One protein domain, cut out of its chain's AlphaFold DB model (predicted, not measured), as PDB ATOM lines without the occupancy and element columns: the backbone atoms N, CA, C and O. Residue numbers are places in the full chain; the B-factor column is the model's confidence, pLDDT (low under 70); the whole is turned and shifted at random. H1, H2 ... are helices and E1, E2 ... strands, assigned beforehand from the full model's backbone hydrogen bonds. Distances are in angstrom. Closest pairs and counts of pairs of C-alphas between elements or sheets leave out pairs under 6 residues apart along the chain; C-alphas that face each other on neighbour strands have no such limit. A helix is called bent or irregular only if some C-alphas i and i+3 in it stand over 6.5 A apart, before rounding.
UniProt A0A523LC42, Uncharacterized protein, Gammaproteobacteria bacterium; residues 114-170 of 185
ATOM      1  N   LEU A 114     131.128 235.797 299.790       97.62
ATOM      2  CA  LEU A 114     131.804 236.771 300.659       97.62
ATOM      3  C   LEU A 114     131.851 236.336 302.133       97.62
ATOM      4  O   LEU A 114     132.653 236.842 302.910       97.62
ATOM      5  N   GLN A 115     131.009 235.377 302.533       96.88
ATOM      6  CA  GLN A 115     130.988 234.834 303.893       96.88
ATOM      7  C   GLN A 115     132.107 233.810 304.146       96.88
ATOM      8  O   GLN A 115     132.337 233.441 305.298       96.88
ATOM      9  N   LEU A 116     132.823 233.356 303.108       97.69
ATOM     10  CA  LEU A 116     133.835 232.299 303.219       97.69
ATOM     11  C   LEU A 116     134.923 232.594 304.269       97.69
ATOM     12  O   LEU A 116     135.168 231.712 305.098       97.69
ATOM     13  N   PRO A 117     135.544 233.794 304.325       96.25
ATOM     14  CA  PRO A 117     136.560 234.080 305.340       96.25
ATOM     15  C   PRO A 117     135.996 234.039 306.766       96.25
ATOM     16  O   PRO A 117     136.633 233.504 307.673       96.25
ATOM     17  N   PHE A 118     134.780 234.560 306.958       96.62
ATOM     18  CA  PHE A 118     134.104 234.555 308.255       96.62
ATOM     19  C   PHE A 118     133.797 233.129 308.718       96.62
ATOM     20  O   PHE A 118     134.180 232.755 309.824       96.62
ATOM     21  N   ILE A 119     133.180 232.310 307.860       97.31
ATOM     22  CA  ILE A 119     132.857 230.912 308.179       97.31
ATOM     23  C   ILE A 119     134.140 230.138 308.486       97.31
ATOM     24  O   ILE A 119     134.215 229.457 309.507       97.31
ATOM     25  N   SER A 120     135.178 230.293 307.658       96.81
ATOM     26  CA  SER A 120     136.464 229.620 307.860       96.81
ATOM     27  C   SER A 120     137.109 229.952 309.201       96.81
ATOM     28  O   SER A 120     137.791 229.101 309.769       96.81
ATOM     29  N   ARG A 121     136.915 231.171 309.717       95.62
ATOM     30  CA  ARG A 121     137.475 231.599 311.006       95.62
ATOM     31  C   ARG A 121     136.818 230.904 312.202       95.62
ATOM     32  O   ARG A 121     137.429 230.856 313.267       95.62
ATOM     33  N   LEU A 122     135.603 230.389 312.034       97.06
ATOM     34  CA  LEU A 122     134.836 229.719 313.085       97.06
ATOM     35  C   LEU A 122     135.094 228.205 313.154       97.06
ATOM     36  O   LEU A 122     134.680 227.565 314.118       97.06
ATOM     37  N   LEU A 123     135.759 227.636 312.147       97.12
ATOM     38  CA  LEU A 123     136.056 226.208 312.074       97.12
ATOM     39  C   LEU A 123     137.277 225.827 312.923       97.12
ATOM     40  O   LEU A 123     138.163 226.648 313.187       97.12
ATOM     41  N   LYS A 124     137.347 224.561 313.347       97.44
ATOM     42  CA  LYS A 124     138.515 224.029 314.065       97.44
ATOM     43  C   LYS A 124     139.728 223.941 313.127       97.44
ATOM     44  O   LYS A 124     139.568 223.814 311.911       97.44
ATOM     45  N   PRO A 125     140.960 223.937 313.668       94.38
ATOM     46  CA  PRO A 125     142.151 223.691 312.861       94.38
ATOM     47  C   PRO A 125     142.021 222.410 312.018       94.38
ATOM     48  O   PRO A 125     141.705 221.348 312.548       94.38
ATOM     49  N   GLY A 126     142.271 222.517 310.709       94.75
ATOM     50  CA  GLY A 126     142.193 221.402 309.753       94.75
ATOM     51  C   GLY A 126     140.819 221.169 309.109       94.75
ATOM     52  O   GLY A 126     140.738 220.427 308.129       94.75
ATOM     53  N   GLU A 127     139.755 221.811 309.599       97.62
ATOM     54  CA  GLU A 127     138.430 221.769 308.969       97.62
ATOM     55  C   GLU A 127     138.354 222.695 307.738       97.62
ATOM     56  O   GLU A 127     139.172 223.600 307.552       97.62
ATOM     57  N   LYS A 128     137.377 222.441 306.859       98.00
ATOM     58  CA  LYS A 128     137.201 223.136 305.573       98.00
ATOM     59  C   LYS A 128     135.763 223.619 305.411       98.00
ATOM     60  O   LYS A 128     134.840 222.967 305.894       98.00
ATOM     61  N   VAL A 129     135.564 224.710 304.674       98.19
ATOM     62  CA  VAL A 129     134.221 225.201 304.336       98.19
ATOM     63  C   VAL A 129     133.627 224.352 303.208       98.19
ATOM     64  O   VAL A 129     134.218 224.233 302.137       98.19
ATOM     65  N   GLY A 130     132.456 223.757 303.439       97.50
ATOM     66  CA  GLY A 130     131.708 223.043 302.405       97.50
ATOM     67  C   GLY A 130     130.888 224.004 301.541       97.50
ATOM     68  O   GLY A 130     130.116 224.799 302.072       97.50
ATOM     69  N   ILE A 131     131.030 223.913 300.220       97.44
ATOM     70  CA  ILE A 131     130.245 224.670 299.239       97.44
ATOM     71  C   ILE A 131     129.412 223.683 298.425       97.44
ATOM     72  O   ILE A 131     129.964 222.816 297.750       97.44
ATOM     73  N   ILE A 132     128.089 223.841 298.458       95.38
ATOM     74  CA  ILE A 132     127.160 223.118 297.583       95.38
ATOM     75  C   ILE A 132     126.718 224.080 296.482       95.38
ATOM     76  O   ILE A 132     126.185 225.151 296.773       95.38
ATOM     77  N   THR A 133     126.953 223.716 295.225       93.06
ATOM     78  CA  THR A 133     126.648 224.551 294.053       93.06
ATOM     79  C   THR A 133     125.792 223.787 293.048       93.06
ATOM     80  O   THR A 133     125.862 222.564 292.965       93.06
ATOM     81  N   ALA A 134     124.989 224.507 292.260       88.81
ATOM     82  CA  ALA A 134     124.165 223.911 291.209       88.81
ATOM     83  C   ALA A 134     125.007 223.168 290.161       88.81
ATOM     84  O   ALA A 134     124.564 222.159 289.624       88.81
ATOM     85  N   ASN A 135     126.217 223.662 289.889       90.06
ATOM     86  CA  ASN A 135     127.175 223.015 289.007       90.06
ATOM     87  C   ASN A 135     128.598 223.230 289.543       90.06
ATOM     88  O   ASN A 135     129.041 224.374 289.693       90.06
ATOM     89  N   SER A 136     129.310 222.149 289.869       92.75
ATOM     90  CA  SER A 136     130.689 222.246 290.376       92.75
ATOM     91  C   SER A 136     131.684 222.706 289.313       92.75
ATOM     92  O   SER A 136     132.675 223.354 289.641       92.75
ATOM     93  N   LYS A 137     131.394 222.440 288.036       90.00
ATOM     94  CA  LYS A 137     132.269 222.755 286.899       90.00
ATOM     95  C   LYS A 137     132.290 224.245 286.565       90.00
ATOM     96  O   LYS A 137     133.238 224.702 285.937       90.00
ATOM     97  N   THR A 138     131.266 225.000 286.968       89.62
ATOM     98  CA  THR A 138     131.195 226.448 286.718       89.62
ATOM     99  C   THR A 138     131.815 227.271 287.847       89.62
ATOM    100  O   THR A 138     132.296 228.376 287.598       89.62
ATOM    101  N   LEU A 139     131.854 226.755 289.082       93.00
ATOM    102  CA  LEU A 139     132.477 227.446 290.213       93.00
ATOM    103  C   LEU A 139     134.010 227.380 290.109       93.00
ATOM    104  O   LEU A 139     134.653 226.462 290.614       93.00
ATOM    105  N   SER A 140     134.598 228.370 289.440       92.88
ATOM    106  CA  SER A 140     136.045 228.444 289.220       92.88
ATOM    107  C   SER A 140     136.823 228.961 290.438       92.88
ATOM    108  O   SER A 140     136.283 229.612 291.335       92.88
ATOM    109  N   THR A 141     138.140 228.738 290.427       93.44
ATOM    110  CA  THR A 141     139.080 229.306 291.408       93.44
ATOM    111  C   THR A 141     139.028 230.830 291.462       93.44
ATOM    112  O   THR A 141     139.234 231.402 292.528       93.44
ATOM    113  N   GLU A 142     138.701 231.490 290.349       94.31
ATOM    114  CA  GLU A 142     138.599 232.948 290.290       94.31
ATOM    115  C   GLU A 142     137.427 233.483 291.122       94.31
ATOM    116  O   GLU A 142     137.587 234.474 291.831       94.31
ATOM    117  N   HIS A 143     136.287 232.778 291.148       95.25
ATOM    118  CA  HIS A 143     135.172 233.127 292.037       95.25
ATOM    119  C   HIS A 143     135.623 233.152 293.499       95.25
ATOM    120  O   HIS A 143     135.315 234.085 294.239       95.25
ATOM    121  N   LEU A 144     136.370 232.123 293.909       96.56
ATOM    122  CA  LEU A 144     136.881 231.992 295.271       96.56
ATOM    123  C   LEU A 144     137.949 233.047 295.569       96.56
ATOM    124  O   LEU A 144     137.957 233.610 296.663       96.56
ATOM    125  N   ARG A 145     138.825 233.347 294.604       96.62
ATOM    126  CA  ARG A 145     139.858 234.381 294.740       96.62
ATOM    127  C   ARG A 145     139.236 235.753 294.993       96.62
ATOM    128  O   ARG A 145     139.674 236.433 295.920       96.62
ATOM    129  N   ILE A 146     138.216 236.133 294.220       95.94
ATOM    130  CA  ILE A 146     137.495 237.404 294.401       95.94
ATOM    131  C   ILE A 146     136.746 237.392 295.739       95.94
ATOM    132  O   ILE A 146     136.941 238.281 296.560       95.94
ATOM    133  N   ALA A 147     135.978 236.333 296.021       96.69
ATOM    134  CA  ALA A 147     135.194 236.205 297.253       96.69
ATOM    135  C   ALA A 147     136.010 236.311 298.548       96.69
ATOM    136  O   ALA A 147     135.501 236.759 299.572       96.69
ATOM    137  N   THR A 148     137.263 235.868 298.514       96.69
ATOM    138  CA  THR A 148     138.158 235.856 299.679       96.69
ATOM    139  C   THR A 148     139.140 237.022 299.688       96.69
ATOM    140  O   THR A 148     139.969 237.113 300.598       96.69
ATOM    141  N   ASN A 149     139.083 237.891 298.672       95.25
ATOM    142  CA  ASN A 149     140.081 238.924 298.419       95.25
ATOM    143  C   ASN A 149     141.520 238.362 298.480       95.25
ATOM    144  O   ASN A 149     142.406 238.907 299.136       95.25
ATOM    145  N   GLY A 150     141.727 237.187 297.873       93.94
ATOM    146  CA  GLY A 150     143.004 236.464 297.868       93.94
ATOM    147  C   GLY A 150     143.374 235.736 299.168       93.94
ATOM    148  O   GLY A 150     144.412 235.076 299.211       93.94
ATOM    149  N   THR A 151     142.553 235.808 300.219       93.00
ATOM    150  CA  THR A 151     142.804 235.080 301.471       93.00
ATOM    151  C   THR A 151     142.627 233.579 301.262       93.00
ATOM    152  O   THR A 151     141.596 233.122 300.776       93.00
ATOM    153  N   ALA A 152     143.608 232.780 301.683       91.75
ATOM    154  CA  ALA A 152     143.497 231.329 301.605       91.75
ATOM    155  C   ALA A 152     142.379 230.819 302.531       91.75
ATOM    156  O   ALA A 152     142.518 230.829 303.754       91.75
ATOM    157  N   VAL A 153     141.283 230.343 301.937       95.81
ATOM    158  CA  VAL A 153     140.188 229.671 302.641       95.81
ATOM    159  C   VAL A 153     140.123 228.223 302.160       95.81
ATOM    160  O   VAL A 153     139.880 227.990 300.973       95.81
ATOM    161  N   PRO A 154     140.352 227.226 303.032       95.25
ATOM    162  CA  PRO A 154     140.253 225.833 302.634       95.25
ATOM    163  C   PRO A 154     138.782 225.471 302.398       95.25
ATOM    164  O   PRO A 154     137.964 225.514 303.317       95.25
ATOM    165  N   VAL A 155     138.452 225.094 301.163       97.12
ATOM    166  CA  VAL A 155     137.086 224.738 300.754       97.12
ATOM    167  C   VAL A 155     137.000 223.309 300.217       97.12
ATOM    168  O   VAL A 155     137.986 222.746 299.736       97.12
ATOM    169  N   VAL A 156     135.805 222.730 300.283       97.19
ATOM    170  CA  VAL A 156     135.407 221.518 299.555       97.19
ATOM    171  C   VAL A 156     134.149 221.853 298.767       97.19
ATOM    172  O   VAL A 156     133.197 222.377 299.338       97.19
ATOM    173  N   VAL A 157     134.141 221.562 297.468       96.88
ATOM    174  CA  VAL A 157     133.019 221.874 296.573       96.88
ATOM    175  C   VAL A 157     132.298 220.586 296.189       96.88
ATOM    176  O   VAL A 157     132.934 219.629 295.755       96.88
ATOM    177  N   ALA A 158     130.975 220.580 296.328       96.56
ATOM    178  CA  ALA A 158     130.089 219.531 295.840       96.56
ATOM    179  C   ALA A 158     129.067 220.130 294.868       96.56
ATOM    180  O   ALA A 158     128.408 221.130 295.162       96.56
ATOM    181  N   GLY A 159     128.957 219.517 293.696       94.81
ATOM    182  CA  GLY A 159     128.049 219.928 292.639       94.81
ATOM    183  C   GLY A 159     126.747 219.136 292.643       94.81
ATOM    184  O   GLY A 159     126.748 217.948 292.967       94.81
ATOM    185  N   MET A 160     125.639 219.793 292.308       93.88
ATOM    186  CA  MET A 160     124.319 219.169 292.180       93.88
ATOM    187  C   MET A 160     123.960 218.831 290.725       93.88
ATOM    188  O   MET A 160     122.864 218.333 290.495       93.88
ATOM    189  N   GLU A 161     124.847 219.059 289.751       90.94
ATOM    190  CA  GLU A 161     124.558 218.965 288.309       90.94
ATOM    191  C   GLU A 161     124.023 217.598 287.852       90.94
ATOM    192  O   GLU A 161     123.255 217.536 286.894       90.94
ATOM    193  N   ASP A 162     124.373 216.523 288.563       89.56
ATOM    194  CA  ASP A 162     123.948 215.152 288.259       89.56
ATOM    195  C   ASP A 162     122.714 214.709 289.078       89.56
ATOM    196  O   ASP A 162     122.265 213.564 288.984       89.56
ATOM    197  N   GLN A 163     122.147 215.592 289.911       90.12
ATOM    198  CA  GLN A 163     120.971 215.281 290.727       90.12
ATOM    199  C   GLN A 163     119.672 215.448 289.921       90.12
ATOM    200  O   GLN A 163     119.513 216.440 289.205       90.12
ATOM    201  N   PRO A 164     118.670 214.555 290.080       84.25
ATOM    202  CA  PRO A 164     117.430 214.595 289.296       84.25
ATOM    203  C   PRO A 164     116.684 215.937 289.323       84.25
ATOM    204  O   PRO A 164     116.060 216.319 288.336       84.25
ATOM    205  N   CYS A 165     116.749 216.664 290.442       79.12
ATOM    206  CA  CYS A 165     116.096 217.963 290.624       79.12
ATOM    207  C   CYS A 165     116.898 219.167 290.090       79.12
ATOM    208  O   CYS A 165     116.361 220.273 290.074       79.12
ATOM    209  N   PHE A 166     118.140 218.965 289.638       74.88
ATOM    210  CA  PHE A 166     119.037 220.003 289.101       74.88
ATOM    211  C   PHE A 166     119.424 219.771 287.633       74.88
ATOM    212  O   PHE A 166     120.084 220.612 287.025       74.88
ATOM    213  N   MET A 167     118.963 218.669 287.039       60.88
ATOM    214  CA  MET A 167     119.151 218.379 285.621       60.88
ATOM    215  C   MET A 167     118.485 219.451 284.741       60.88
ATOM    216  O   MET A 167     117.391 219.920 285.075       60.88
ATOM    217  N   PRO A 168     119.094 219.835 283.605       56.47
ATOM    218  CA  PRO A 168     118.530 220.839 282.712       56.47
ATOM    219  C   PRO A 168     117.137 220.421 282.206       56.47
ATOM    220  O   PRO A 168     116.863 219.223 282.082       56.47
ATOM    221  N   PRO A 169     116.249 221.376 281.864       50.31
ATOM    222  CA  PRO A 169     114.872 221.087 281.446       50.31
ATOM    223  C   PRO A 169     114.757 220.081 280.293       50.31
ATOM    224  O   PRO A 169     113.787 219.334 280.222       50.31
ATOM    225  N   SER A 170     115.767 220.013 279.419       45.91
ATOM    226  CA  SER A 170     115.860 219.038 278.324       45.91
ATOM    227  C   SER A 170     115.936 217.579 278.792       45.91
ATOM    228  O   SER A 170     115.609 216.676 278.024       45.91
TER     229      SER A 170
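AT A GLANCE: This is residues 114 to 170 of the 185 residues of an uncharacterized protein of Gammaproteobacteria bacterium (UniProt A0A523LC42). Two short parallel strands, E1 and E2, lie side by side as a narrow ribbon, with the helix H1 near the beginning of E1 and the helix H2 in the return path that leads from the end of E1 back to the beginning of E2. Past E2, residues 160 to 170 run on as a tail with no named element, toward one end of the long axis. The printed part has 57 residues, with two named helices and two named strands in the order H1, E1, H2, E2; the sheet's order is E1, E2, parallel. The class is mixed, helices and strands, though the named elements hold 26 of the 57 residues, under half. The whole is loose, with a radius of gyration of the C-alphas of 13.2 A, and elongated, spanning 42 by 22 by 14 A.

IN THESE COORDINATES: H1 covers residues 114 to 122 and begins at C-alpha 114, at (131.804, 236.771, 300.659); it is 14.6 A from first to last C-alpha. H1 is irregular: C-alphas 114 and 117 are 7.2 A apart, against about 5 A in a regular helix. E1 covers residues 129 to 133, 12.8 A long, and begins at C-alpha 129, at (134.221, 225.201, 304.336). H2 covers residues 141 to 147, 9.8 A long. E2 covers residues 155 to 159, 13.1 A long, and ends at C-alpha 159, at (128.049, 219.928, 292.639).

HOW THE PARTS SIT: H1 and H2 only just touch, with 3 pairs of C-alphas within 8 A. The closest C-alphas of these two helices are those of Leu 114 and Ala 147, 4.8 A apart. Their lines are about perpendicular, at 85 degrees. The closest C-alphas of H1 and E1 are those of Ser 120 and Val 129, 6.1 A apart. H1 and E2 are apart. E1 and E2 are parallel neighbours, with 22 degrees between their directions. The C-alphas of Ile 131 and Val 157 face each other at 4.8 A. Across this pair, N 131 and O 156 are within hydrogen-bond range at 2.8 A, and so are N 156 and O 129 at 2.9 A. E1, H2 and E2 form a strand-helix-strand unit, two parallel neighbour strands with a helix between them along the chain, and its crossover is right-handed. In H2 every O i to N i+4 pair is within hydrogen-bond range; in H1, 3 of 5 are.

THE WHOLE: The two C-alphas farthest apart are those of Pro 125 and Ser 170, at 43.7 A. The printed part has no cut, and the links H1 to E1, E1 to H2 and H2 to E2 are short. The mean pLDDT of the printed part is 91.2, and residues 167 to 170 are under 70.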